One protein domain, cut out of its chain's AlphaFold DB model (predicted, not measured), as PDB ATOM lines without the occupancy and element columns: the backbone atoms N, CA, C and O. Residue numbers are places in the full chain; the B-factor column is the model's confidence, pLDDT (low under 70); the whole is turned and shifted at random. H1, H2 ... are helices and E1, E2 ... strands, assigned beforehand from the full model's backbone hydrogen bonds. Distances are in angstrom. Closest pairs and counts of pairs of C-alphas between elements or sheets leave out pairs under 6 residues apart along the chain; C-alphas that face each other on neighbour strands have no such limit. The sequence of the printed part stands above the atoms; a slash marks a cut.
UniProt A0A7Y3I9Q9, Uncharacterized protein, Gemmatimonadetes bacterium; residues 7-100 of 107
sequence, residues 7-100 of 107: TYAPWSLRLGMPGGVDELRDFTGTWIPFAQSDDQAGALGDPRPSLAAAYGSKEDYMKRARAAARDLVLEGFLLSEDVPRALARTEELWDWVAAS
ATOM      1  N   THR A   7      34.557  21.991  86.408       93.88
ATOM      2  CA  THR A   7      35.904  21.756  85.892       93.88
ATOM      3  C   THR A   7      35.897  21.913  84.374       93.88
ATOM      4  O   THR A   7      35.096  21.285  83.684       93.88
ATOM      5  N   TYR A   8      36.814  22.733  83.862       93.00
ATOM      6  CA  TYR A   8      37.034  22.950  82.434       93.00
ATOM      7  C   TYR A   8      38.306  22.205  82.028       93.00
ATOM      8  O   TYR A   8      39.405  22.601  82.417       93.00
ATOM      9  N   ALA A   9      38.164  21.111  81.285       92.25
ATOM     10  CA  ALA A   9      39.279  20.324  80.773       92.25
ATOM     11  C   ALA A   9      39.501  20.636  79.282       92.25
ATOM     12  O   ALA A   9      38.531  20.702  78.529       92.25
ATOM     13  N   PRO A  10      40.753  20.784  78.814       93.12
ATOM     14  CA  PRO A  10      41.049  21.136  77.422       93.12
ATOM     15  C   PRO A  10      40.904  19.958  76.442       93.12
ATOM     16  O   PRO A  10      41.246  20.086  75.273       93.12
ATOM     17  N   TRP A  11      40.431  18.807  76.917       91.31
ATOM     18  CA  TRP A  11      40.298  17.570  76.156       91.31
ATOM     19  C   TRP A  11      38.886  17.001  76.307       91.31
ATOM     20  O   TRP A  11      38.216  17.233  77.317       91.31
ATOM     21  N   SER A  12      38.435  16.238  75.315       92.19
ATOM     22  CA  SER A  12      37.169  15.504  75.322       92.19
ATOM     23  C   SER A  12      37.341  14.236  74.494       92.19
ATOM     24  O   SER A  12      37.949  14.299  73.432       92.19
ATOM     25  N   LEU A  13      36.846  13.096  74.971       90.12
ATOM     26  CA  LEU A  13      36.864  11.841  74.213       90.12
ATOM     27  C   LEU A  13      35.633  11.736  73.312       90.12
ATOM     28  O   LEU A  13      34.583  12.310  73.612       90.12
ATOM     29  N   ARG A  14      35.724  10.955  72.234       88.75
ATOM     30  CA  ARG A  14      34.608  10.690  71.305       88.75
ATOM     31  C   ARG A  14      33.614   9.662  71.870       88.75
ATOM     32  O   ARG A  14      33.181   8.742  71.178       88.75
ATOM     33  N   LEU A  15      33.250   9.812  73.143       84.19
ATOM     34  CA  LEU A  15      32.269   8.957  73.810       84.19
ATOM     35  C   LEU A  15      30.925   9.022  73.069       84.19
ATOM     36  O   LEU A  15      30.477  10.094  72.671       84.19
ATOM     37  N   GLY A  16      30.289   7.865  72.872       82.44
ATOM     38  CA  GLY A  16      29.011   7.752  72.159       82.44
ATOM     39  C   GLY A  16      29.108   7.742  70.626       82.44
ATOM     40  O   GLY A  16      28.079   7.608  69.968       82.44
ATOM     41  N   MET A  17      30.310   7.841  70.044       82.94
ATOM     42  CA  MET A  17      30.522   7.707  68.596       82.94
ATOM     43  C   MET A  17      30.744   6.233  68.190       82.94
ATOM     44  O   MET A  17      31.272   5.461  68.989       82.94
ATOM     45  N   PRO A  18      30.412   5.825  66.943       83.38
ATOM     46  CA  PRO A  18      30.571   4.436  66.485       83.38
ATOM     47  C   PRO A  18      32.013   3.892  66.458       83.38
ATOM     48  O   PRO A  18      32.201   2.687  66.315       83.38
ATOM     49  N   GLY A  19      33.031   4.752  66.566       86.31
ATOM     50  CA  GLY A  19      34.444   4.368  66.555       86.31
ATOM     51  C   GLY A  19      35.354   5.482  67.078       86.31
ATOM     52  O   GLY A  19      34.920   6.631  67.187       86.31
ATOM     53  N   GLY A  20      36.601   5.125  67.408       86.56
ATOM     54  CA  GLY A  20      37.603   6.048  67.960       86.56
ATOM     55  C   GLY A  20      37.224   6.604  69.333       86.56
ATOM     56  O   GLY A  20      37.483   7.765  69.620       86.56
ATOM     57  N   VAL A  21      36.535   5.820  70.170       90.25
ATOM     58  CA  VAL A  21      36.014   6.278  71.476       90.25
ATOM     59  C   VAL A  21      37.114   6.644  72.478       90.25
ATOM     60  O   VAL A  21      36.866   7.376  73.433       90.25
ATOM     61  N   ASP A  22      38.318   6.135  72.248       88.56
ATOM     62  CA  ASP A  22      39.566   6.411  72.952       88.56
ATOM     63  C   ASP A  22      40.362   7.576  72.336       88.56
ATOM     64  O   ASP A  22      41.356   8.019  72.911       88.56
ATOM     65  N   GLU A  23      39.910   8.118  71.204       91.44
ATOM     66  CA  GLU A  23      40.499   9.294  70.573       91.44
ATOM     67  C   GLU A  23      39.925  10.595  71.146       91.44
ATOM     68  O   GLU A  23      38.776  10.679  71.605       91.44
ATOM     69  N   LEU A  24      40.729  11.655  71.048       91.00
ATOM     70  CA  LEU A  24      40.287  13.011  71.338       91.00
ATOM     71  C   LEU A  24      39.312  13.507  70.267       91.00
ATOM     72  O   LEU A  24      39.461  13.249  69.074       91.00
ATOM     73  N   ARG A  25      38.319  14.275  70.703       88.06
ATOM     74  CA  ARG A  25      37.492  15.108  69.840       88.06
ATOM     75  C   ARG A  25      38.206  16.434  69.612       88.06
ATOM     76  O   ARG A  25      38.490  17.162  70.565       88.06
ATOM     77  N   ASP A  26      38.440  16.755  68.347       87.38
ATOM     78  CA  ASP A  26      39.158  17.965  67.961       87.38
ATOM     79  C   ASP A  26      38.485  19.237  68.488       87.38
ATOM     80  O   ASP A  26      37.257  19.385  68.472       87.38
ATOM     81  N   PHE A  27      39.328  20.154  68.973       87.31
ATOM     82  CA  PHE A  27      38.985  21.507  69.427       87.31
ATOM     83  C   PHE A  27      37.871  21.600  70.478       87.31
ATOM     84  O   PHE A  27      37.350  22.686  70.727       87.31
ATOM     85  N   THR A  28      37.516  20.486  71.119       89.25
ATOM     86  CA  THR A  28      36.421  20.451  72.083       89.25
ATOM     87  C   THR A  28      36.934  20.032  73.449       89.25
ATOM     88  O   THR A  28      37.422  18.919  73.635       89.25
ATOM     89  N   GLY A  29      36.797  20.931  74.419       90.88
ATOM     90  CA  GLY A  29      37.048  20.622  75.818       90.88
ATOM     91  C   GLY A  29      35.892  19.864  76.465       90.88
ATOM     92  O   GLY A  29      34.805  19.723  75.900       90.88
ATOM     93  N   THR A  30      36.124  19.406  77.687       91.44
ATOM     94  CA  THR A  30      35.076  18.858  78.546       91.44
ATOM     95  C   THR A  30      34.736  19.863  79.632       91.44
ATOM     96  O   THR A  30      35.609  20.495  80.228       91.44
ATOM     97  N   TRP A  31      33.444  19.988  79.897       91.69
ATOM     98  CA  TRP A  31      32.903  20.801  80.966       91.69
ATOM     99  C   TRP A  31      32.167  19.886  81.941       91.69
ATOM    100  O   TRP A  31      31.190  19.241  81.567       91.69
ATOM    101  N   ILE A  32      32.689  19.769  83.161       91.44
ATOM    102  CA  ILE A  32      32.187  18.838  84.177       91.44
ATOM    103  C   ILE A  32      31.623  19.657  85.343       91.44
ATOM    104  O   ILE A  32      32.423  20.136  86.162       91.44
ATOM    105  N   PRO A  33      30.293  19.839  85.443       93.62
ATOM    106  CA  PRO A  33      29.680  20.651  86.491       93.62
ATOM    107  C   PRO A  33      30.026  20.128  87.886       93.62
ATOM    108  O   PRO A  33      30.313  18.940  88.065       93.62
ATOM    109  N   PHE A  34      30.040  21.023  88.874       94.81
ATOM    110  CA  PHE A  34      30.078  20.612  90.276       94.81
ATOM    111  C   PHE A  34      28.734  20.009  90.680       94.81
ATOM    112  O   PHE A  34      27.688  20.389  90.149       94.81
ATOM    113  N   ALA A  35      28.762  19.089  91.643       94.12
ATOM    114  CA  ALA A  35      27.547  18.651  92.314       94.12
ATOM    115  C   ALA A  35      26.850  19.855  92.965       94.12
ATOM    116  O   ALA A  35      27.510  20.760  93.469       94.12
ATOM    117  N   GLN A  36      25.524  19.883  92.979       92.94
ATOM    118  CA  GLN A  36      24.749  20.975  93.566       92.94
ATOM    119  C   GLN A  36      24.883  21.015  95.089       92.94
ATOM    120  O   GLN A  36      25.036  22.089  95.669       92.94
ATOM    121  N   SER A  37      24.853  19.838  95.721       93.25
ATOM    122  CA  SER A  37      24.909  19.647  97.171       93.25
ATOM    123  C   SER A  37      25.953  18.605  97.567       93.25
ATOM    124  O   SER A  37      26.380  17.790  96.747       93.25
ATOM    125  N   ASP A  38      26.344  18.617  98.842       92.38
ATOM    126  CA  ASP A  38      27.290  17.640  99.392       92.38
ATOM    127  C   ASP A  38      26.711  16.218  99.384       92.38
ATOM    128  O   ASP A  38      27.440  15.261  99.132       92.38
ATOM    129  N   ASP A  39      25.392  16.076  99.553       93.19
ATOM    130  CA  ASP A  39      24.709  14.784  99.426       93.19
ATOM    131  C   ASP A  39      24.830  14.225  98.003       93.19
ATOM    132  O   ASP A  39      25.128  13.044  97.813       93.19
ATOM    133  N   GLN A  40      24.643  15.076  96.986       91.88
ATOM    134  CA  GLN A  40      24.815  14.677  95.590       91.88
ATOM    135  C   GLN A  40      26.283  14.353  95.289       91.88
ATOM    136  O   GLN A  40      26.555  13.364  94.610       91.88
ATOM    137  N   ALA A  41      27.226  15.147  95.808       92.56
ATOM    138  CA  ALA A  41      28.654  14.874  95.670       92.56
ATOM    139  C   ALA A  41      29.008  13.503  96.268       92.56
ATOM    140  O   ALA A  41      29.641  12.685  95.602       92.56
ATOM    141  N   GLY A  42      28.518  13.214  97.477       93.38
ATOM    142  CA  GLY A  42      28.700  11.928  98.147       93.38
ATOM    143  C   GLY A  42      28.088  10.760  97.372       93.38
ATOM    144  O   GLY A  42      28.741   9.732  97.208       93.38
ATOM    145  N   ALA A  43      26.876  10.924  96.831       92.44
ATOM    146  CA  ALA A  43      26.215   9.899  96.021       92.44
ATOM    147  C   ALA A  43      26.955   9.604  94.703       92.44
ATOM    148  O   ALA A  43      26.982   8.459  94.254       92.44
ATOM    149  N   LEU A  44      27.561  10.626  94.093       89.62
ATOM    150  CA  LEU A  44      28.362  10.498  92.872       89.62
ATOM    151  C   LEU A  44      29.816  10.078  93.143       89.62
ATOM    152  O   LEU A  44      30.542   9.775  92.198       89.62
ATOM    153  N   GLY A  45      30.254  10.075  94.407       93.69
ATOM    154  CA  GLY A  45      31.659   9.898  94.768       93.69
ATOM    155  C   GLY A  45      32.562  11.015  94.233       93.69
ATOM    156  O   GLY A  45      33.744  10.778  93.991       93.69
ATOM    157  N   ASP A  46      32.012  12.212  94.007       93.56
ATOM    158  CA  ASP A  46      32.761  13.362  93.506       93.56
ATOM    159  C   ASP A  46      33.591  13.975  94.647       93.56
ATOM    160  O   ASP A  46      33.019  14.459  95.626       93.56
ATOM    161  N   PRO A  47      34.935  13.975  94.562       94.50
ATOM    162  CA  PRO A  47      35.785  14.523  95.617       94.50
ATOM    163  C   PRO A  47      35.827  16.059  95.617       94.50
ATOM    164  O   PRO A  47      36.449  16.654  96.501       94.50
ATOM    165  N   ARG A  48      35.253  16.721  94.604       94.38
ATOM    166  CA  ARG A  48      35.246  18.184  94.492       94.38
ATOM    167  C   ARG A  48      34.172  18.783  95.414       94.38
ATOM    168  O   ARG A  48      33.125  18.166  95.599       94.38
ATOM    169  N   PRO A  49      34.379  20.003  95.948       93.06
ATOM    170  CA  PRO A  49      33.336  20.705  96.689       93.06
ATOM    171  C   PRO A  49      32.068  20.872  95.851       93.06
ATOM    172  O   PRO A  49      32.145  21.200  94.663       93.06
ATOM    173  N   SER A  50      30.909  20.705  96.485       94.75
ATOM    174  CA  SER A  50      29.637  21.040  95.853       94.75
ATOM    175  C   SER A  50      29.513  22.547  95.609       94.75
ATOM    176  O   SER A  50      30.225  23.369  96.195       94.75
ATOM    177  N   LEU A  51      28.572  22.932  94.754       94.81
ATOM    178  CA  LEU A  51      28.229  24.319  94.478       94.81
ATOM    179  C   LEU A  51      27.780  25.036  95.762       94.81
ATOM    180  O   LEU A  51      28.215  26.163  96.025       94.81
ATOM    181  N   ALA A  52      26.973  24.359  96.586       93.62
ATOM    182  CA  ALA A  52      26.556  24.841  97.897       93.62
ATOM    183  C   ALA A  52      27.752  25.045  98.841       93.62
ATOM    184  O   ALA A  52      27.870  26.110  99.443       93.62
ATOM    185  N   ALA A  53      28.683  24.092  98.920       94.81
ATOM    186  CA  ALA A  53      29.873  24.225  99.763       94.81
ATOM    187  C   ALA A  53      30.839  25.318  99.269       94.81
ATOM    188  O   ALA A  53      31.447  26.029 100.070       94.81
ATOM    189  N   ALA A  54      30.981  25.489  97.951       94.19
ATOM    190  CA  ALA A  54      31.898  26.463  97.363       94.19
ATOM    191  C   ALA A  54      31.422  27.920  97.530       94.19
ATOM    192  O   ALA A  54      32.241  28.829  97.746       94.19
ATOM    193  N   TYR A  55      30.110  28.156  97.412       96.06
ATOM    194  CA  TYR A  55      29.551  29.505  97.286       96.06
ATOM    195  C   TYR A  55      28.430  29.841  98.266       96.06
ATOM    196  O   TYR A  55      28.216  31.023  98.517       96.06
ATOM    197  N   GLY A  56      27.726  28.856  98.823       94.88
ATOM    198  CA  GLY A  56      26.585  29.045  99.724       94.88
ATOM    199  C   GLY A  56      25.302  29.476  99.010       94.88
ATOM    200  O   GLY A  56      24.261  28.846  99.182       94.88
ATOM    201  N   SER A  57      25.362  30.528  98.188       94.81
ATOM    202  CA  SER A  57      24.196  31.092  97.500       94.81
ATOM    203  C   SER A  57      24.527  31.671  96.119       94.81
ATOM    204  O   SER A  57      25.675  32.018  95.826       94.81
ATOM    205  N   LYS A  58      23.492  31.846  95.279       95.75
ATOM    206  CA  LYS A  58      23.610  32.562  93.994       95.75
ATOM    207  C   LYS A  58      24.080  34.003  94.199       95.75
ATOM    208  O   LYS A  58      24.861  34.520  93.405       95.75
ATOM    209  N   GLU A  59      23.621  34.659  95.264       97.31
ATOM    210  CA  GLU A  59      23.994  36.041  95.573       97.31
ATOM    211  C   GLU A  59      25.494  36.164  95.879       97.31
ATOM    212  O   GLU A  59      26.179  37.001  95.280       97.31
ATOM    213  N   ASP A  60      26.023  35.288  96.736       97.38
ATOM    214  CA  ASP A  60      27.448  35.246  97.073       97.38
ATOM    215  C   ASP A  60      28.311  34.890  95.864       97.38
ATOM    216  O   ASP A  60      29.357  35.509  95.633       97.38
ATOM    217  N   TYR A  61      27.857  33.941  95.047       97.50
ATOM    218  CA  TYR A  61      28.496  33.613  93.780       97.50
ATOM    219  C   TYR A  61      28.563  34.829  92.847       97.50
ATOM    220  O   TYR A  61      29.648  35.198  92.392       97.50
ATOM    221  N   MET A  62      27.443  35.523  92.620       98.19
ATOM    222  CA  MET A  62      27.408  36.695  91.741       98.19
ATOM    223  C   MET A  62      28.213  37.869  92.306       98.19
ATOM    224  O   MET A  62      28.811  38.636  91.549       98.19
ATOM    225  N   LYS A  63      28.301  38.014  93.631       98.31
ATOM    226  CA  LYS A  63      29.202  38.978  94.279       98.31
ATOM    227  C   LYS A  63      30.669  38.667  93.963       98.31
ATOM    228  O   LYS A  63      31.401  39.571  93.556       98.31
ATOM    229  N   ARG A  64      31.087  37.402  94.091       98.38
ATOM    230  CA  ARG A  64      32.445  36.953  93.731       98.38
ATOM    231  C   ARG A  64      32.712  37.114  92.234       98.38
ATOM    232  O   ARG A  64      33.781  37.588  91.863       98.38
ATOM    233  N   ALA A  65      31.735  36.810  91.378       98.19
ATOM    234  CA  ALA A  65      31.837  36.989  89.930       98.19
ATOM    235  C   ALA A  65      32.089  38.456  89.551       98.19
ATOM    236  O   ALA A  65      33.014  38.746  88.793       98.19
ATOM    237  N   ARG A  66      31.334  39.400  90.128       98.44
ATOM    238  CA  ARG A  66      31.540  40.843  89.907       98.44
ATOM    239  C   ARG A  66      32.922  41.309  90.358       98.44
ATOM    240  O   ARG A  66      33.540  42.108  89.657       98.44
ATOM    241  N   ALA A  67      33.413  40.815  91.495       98.50
ATOM    242  CA  ALA A  67      34.770  41.111  91.953       98.50
ATOM    243  C   ALA A  67      35.818  40.587  90.955       98.50
ATOM    244  O   ALA A  67      36.621  41.363  90.453       98.50
ATOM    245  N   ALA A  68      35.716  39.318  90.555       98.44
ATOM    246  CA  ALA A  68      36.634  38.718  89.591       98.44
ATOM    247  C   ALA A  68      36.613  39.415  88.219       98.44
ATOM    248  O   ALA A  68      37.655  39.527  87.579       98.44
ATOM    249  N   ALA A  69      35.447  39.876  87.754       98.44
ATOM    250  CA  ALA A  69      35.330  40.641  86.514       98.44
ATOM    251  C   ALA A  69      36.070  41.980  86.609       98.44
ATOM    252  O   ALA A  69      36.821  42.325  85.702       98.44
ATOM    253  N   ARG A  70      35.908  42.701  87.728       98.25
ATOM    254  CA  ARG A  70      36.653  43.941  87.988       98.25
ATOM    255  C   ARG A  70      38.159  43.699  88.003       98.25
ATOM    256  O   ARG A  70      38.884  44.451  87.362       98.25
ATOM    257  N   ASP A  71      38.615  42.651  88.680       98.56
ATOM    258  CA  ASP A  71      40.043  42.330  88.765       98.56
ATOM    259  C   ASP A  71      40.620  41.978  87.386       98.56
ATOM    260  O   ASP A  71      41.699  42.435  87.029       98.56
ATOM    261  N   LEU A  72      39.874  41.233  86.560       98.50
ATOM    262  CA  LEU A  72      40.285  40.917  85.187       98.50
ATOM    263  C   LEU A  72      40.359  42.157  84.285       98.50
ATOM    264  O   LEU A  72      41.223  42.207  83.414       98.50
ATOM    265  N   VAL A  73      39.491  43.152  84.490       98.50
ATOM    266  CA  VAL A  73      39.589  44.443  83.788       98.50
ATOM    267  C   VAL A  73      40.846  45.196  84.211       98.50
ATOM    268  O   VAL A  73      41.579  45.686  83.358       98.50
ATOM    269  N   LEU A  74      41.126  45.254  85.516       98.38
ATOM    270  CA  LEU A  74      42.326  45.911  86.045       98.38
ATOM    271  C   LEU A  74      43.619  45.251  85.547       98.38
ATOM    272  O   LEU A  74      44.590  45.944  85.265       98.38
ATOM    273  N   GLU A  75      43.621  43.926  85.415       98.31
ATOM    274  CA  GLU A  75      44.750  43.149  84.888       98.31
ATOM    275  C   GLU A  75      44.853  43.177  83.350       98.31
ATOM    276  O   GLU A  75      45.838  42.692  82.798       98.31
ATOM    277  N   GLY A  76      43.861  43.731  82.643       98.06
ATOM    278  CA  GLY A  76      43.846  43.797  81.177       98.06
ATOM    279  C   GLY A  76      43.441  42.495  80.471       98.06
ATOM    280  O   GLY A  76      43.633  42.371  79.265       98.06
ATOM    281  N   PHE A  77      42.864  41.531  81.194       98.25
ATOM    282  CA  PHE A  77      42.363  40.263  80.641       98.25
ATOM    283  C   PHE A  77      40.890  40.310  80.204       98.25
ATOM    284  O   PHE A  77      40.416  39.376  79.560       98.25
ATOM    285  N   LEU A  78      40.149  41.358  80.573       98.12
ATOM    286  CA  LEU A  78      38.752  41.562  80.183       98.12
ATOM    287  C   LEU A  78      38.521  43.033  79.823       98.12
ATOM    288  O   LEU A  78      38.975  43.921  80.537       98.12
ATOM    289  N   LEU A  79      37.792  43.301  78.741       98.50
ATOM    290  CA  LEU A  79      37.395  44.665  78.394       98.50
ATOM    291  C   LEU A  79      36.235  45.121  79.284       98.50
ATOM    292  O   LEU A  79      35.307  44.357  79.554       98.50
ATOM    293  N   SER A  80      36.246  46.387  79.708       98.06
ATOM    294  CA  SER A  80      35.176  46.961  80.543       98.06
ATOM    295  C   SER A  80      33.789  46.824  79.907       98.06
ATOM    296  O   SER A  80      32.813  46.561  80.607       98.06
ATOM    297  N   GLU A  81      33.702  46.966  78.582       98.19
ATOM    298  CA  GLU A  81      32.460  46.819  77.811       98.19
ATOM    299  C   GLU A  81      31.919  45.380  77.780       98.19
ATOM    300  O   GLU A  81      30.714  45.180  77.635       98.19
ATOM    301  N   ASP A  82      32.780  44.380  77.989       98.38
ATOM    302  CA  ASP A  82      32.408  42.963  77.978       98.38
ATOM    303  C   ASP A  82      31.979  42.440  79.355       98.38
ATOM    304  O   ASP A  82      31.421  41.343  79.457       98.38
ATOM    305  N   VAL A  83      32.181  43.216  80.425       98.31
ATOM    306  CA  VAL A  83      31.802  42.829  81.794       98.31
ATOM    307  C   VAL A  83      30.327  42.418  81.908       98.31
ATOM    308  O   VAL A  83      30.074  41.356  82.487       98.31
ATOM    309  N   PRO A  84      29.344  43.164  81.359       98.31
ATOM    310  CA  PRO A  84      27.942  42.762  81.440       98.31
ATOM    311  C   PRO A  84      27.685  41.400  80.785       98.31
ATOM    312  O   PRO A  84      26.994  40.564  81.365       98.31
ATOM    313  N   ARG A  85      28.302  41.136  79.623       98.06
ATOM    314  CA  ARG A  85      28.158  39.862  78.902       98.06
ATOM    315  C   ARG A  85      28.795  38.707  79.674       98.06
ATOM    316  O   ARG A  85      28.196  37.642  79.800       98.06
ATOM    317  N   ALA A  86      29.985  38.921  80.237       97.62
ATOM    318  CA  ALA A  86      30.674  37.919  81.044       97.62
ATOM    319  C   ALA A  86      29.888  37.554  82.315       97.62
ATOM    320  O   ALA A  86      29.843  36.380  82.693       97.62
ATOM    321  N   LEU A  87      29.260  38.539  82.967       98.19
ATOM    322  CA  LEU A  87      28.415  38.316  84.141       98.19
ATOM    323  C   LEU A  87      27.121  37.583  83.785       98.19
ATOM    324  O   LEU A  87      26.799  36.619  84.470       98.19
ATOM    325  N   ALA A  88      26.442  37.976  82.701       97.88
ATOM    326  CA  ALA A  88      25.242  37.289  82.222       97.88
ATOM    327  C   ALA A  88      25.524  35.808  81.930       97.88
ATOM    328  O   ALA A  88      24.847  34.930  82.454       97.88
ATOM    329  N   ARG A  89      26.616  35.510  81.211       96.38
ATOM    330  CA  ARG A  89      27.018  34.120  80.953       96.38
ATOM    331  C   ARG A  89      27.301  33.343  82.240       96.38
ATOM    332  O   ARG A  89      26.952  32.177  82.365       96.38
ATOM    333  N   THR A  90      27.959  33.978  83.203       96.06
ATOM    334  CA  THR A  90      28.296  33.362  84.496       96.06
ATOM    335  C   THR A  90      27.036  33.050  85.316       96.06
ATOM    336  O   THR A  90      27.000  32.034  86.011       96.06
ATOM    337  N   GLU A  91      26.003  33.887  85.203       96.50
ATOM    338  CA  GLU A  91      24.686  33.677  85.804       96.50
ATOM    339  C   GLU A  91      23.923  32.520  85.145       96.50
ATOM    340  O   GLU A  91      23.456  31.630  85.851       96.50
ATOM    341  N   GLU A  92      23.885  32.466  83.811       95.88
ATOM    342  CA  GLU A  92      23.284  31.349  83.065       95.88
ATOM    343  C   GLU A  92      23.911  30.003  83.443       95.88
ATOM    344  O   GLU A  92      23.204  29.021  83.660       95.88
ATOM    345  N   LEU A  93      25.246  29.953  83.544       94.50
ATOM    346  CA  LEU A  93      25.964  28.745  83.948       94.50
ATOM    347  C   LEU A  93      25.582  28.310  85.365       94.50
ATOM    348  O   LEU A  93      25.412  27.119  85.611       94.50
ATOM    349  N   TRP A  94      25.445  29.258  86.295       95.12
ATOM    350  CA  TRP A  94      24.993  28.950  87.648       95.12
ATOM    351  C   TRP A  94      23.584  28.373  87.644       95.12
ATOM    352  O   TRP A  94      23.360  27.320  88.236       95.12
ATOM    353  N   ASP A  95      22.650  29.046  86.972       94.44
ATOM    354  CA  ASP A  95      21.252  28.623  86.927       94.44
ATOM    355  C   ASP A  95      21.126  27.239  86.298       94.44
ATOM    356  O   ASP A  95      20.385  26.402  86.801       94.44
ATOM    357  N   TRP A  96      21.923  26.956  85.270       92.12
ATOM    358  CA  TRP A  96      21.990  25.634  84.666       92.12
ATOM    359  C   TRP A  96      22.473  24.565  85.656       92.12
ATOM    360  O   TRP A  96      21.813  23.536  85.818       92.12
ATOM    361  N   VAL A  97      23.592  24.810  86.355       92.38
ATOM    362  CA  VAL A  97      24.152  23.833  87.310       92.38
ATOM    363  C   VAL A  97      23.182  23.620  88.466       92.38
ATOM    364  O   VAL A  97      22.981  22.484  88.886       92.38
ATOM    365  N   ALA A  98      22.533  24.683  88.940       89.44
ATOM    366  CA  ALA A  98      21.561  24.637  90.025       89.44
ATOM    367  C   ALA A  98      20.205  24.019  89.622       89.44
ATOM    368  O   ALA A  98      19.503  23.507  90.488       89.44
ATOM    369  N   ALA A  99      19.824  24.033  88.337       83.25
ATOM    370  CA  ALA A  99      18.519  23.557  87.859       83.25
ATOM    371  C   ALA A  99      18.429  22.039  87.594       83.25
ATOM    372  O   ALA A  99      17.328  21.522  87.401       83.25
ATOM    373  N   SER A 100      19.533  21.286  87.663       63.53
ATOM    374  CA  SER A 100      19.565  19.802  87.564       63.53
ATOM    375  C   SER A 100      19.216  19.203  86.182       63.53
ATOM    376  O   SER A 100      18.844  18.033  86.099       63.53
TER     377      SER A 100
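AT A GLANCE: This is residues 7 to 100 of the 107 residues of an uncharacterized protein of Gemmatimonadetes bacterium (UniProt A0A7Y3I9Q9). A loose frame: a helical hairpin, H3 and H4, makes one end, a small two-strand hairpin, E1 and E2, lies nearer the middle, and the long loop between the two strands, residues 10 to 29, reaches out to the other end. Short helices H1 and H2 come between them along the chain. The printed part has 94 residues, two antiparallel strands then four helices, mostly helix; it is loose, radius of gyration of the C-alphas 16.4 A, spanning 45 by 34 by 20 A.

HOW THE PARTS SIT: E1, residues 7 to 9, and E2, residues 30 to 33, form a hairpin; N 7 and O 32, 2.8 A apart, are within hydrogen-bond range. H1, residues 38 to 44, and H2, residues 51 to 55, are close but not clearly touching; their closest C-alphas, Asp 38 and Ala 53, are 7.1 A apart. H3, residues 58 to 74, and H4, residues 80 to 99, touch in a helical hairpin, closest C-alphas Val 73 and Ser 80, 6.0 A, at a shallow tilt of 28 degrees, opposite ways. Every O i to N i+4 pair is within range in H1, H2 and H3, and 14 of 16 in H4.

IN THESE COORDINATES: E1 begins at C-alpha 7 (35.904, 21.756, 85.892). H3 is 24.3 A long; H4, 29.6 A, ends at C-alpha 99 (18.519, 23.557, 87.859).

THE WHOLE: The printed part has no cut; the E1 to E2 link is long. Residue 100 alone is under pLDDT 70.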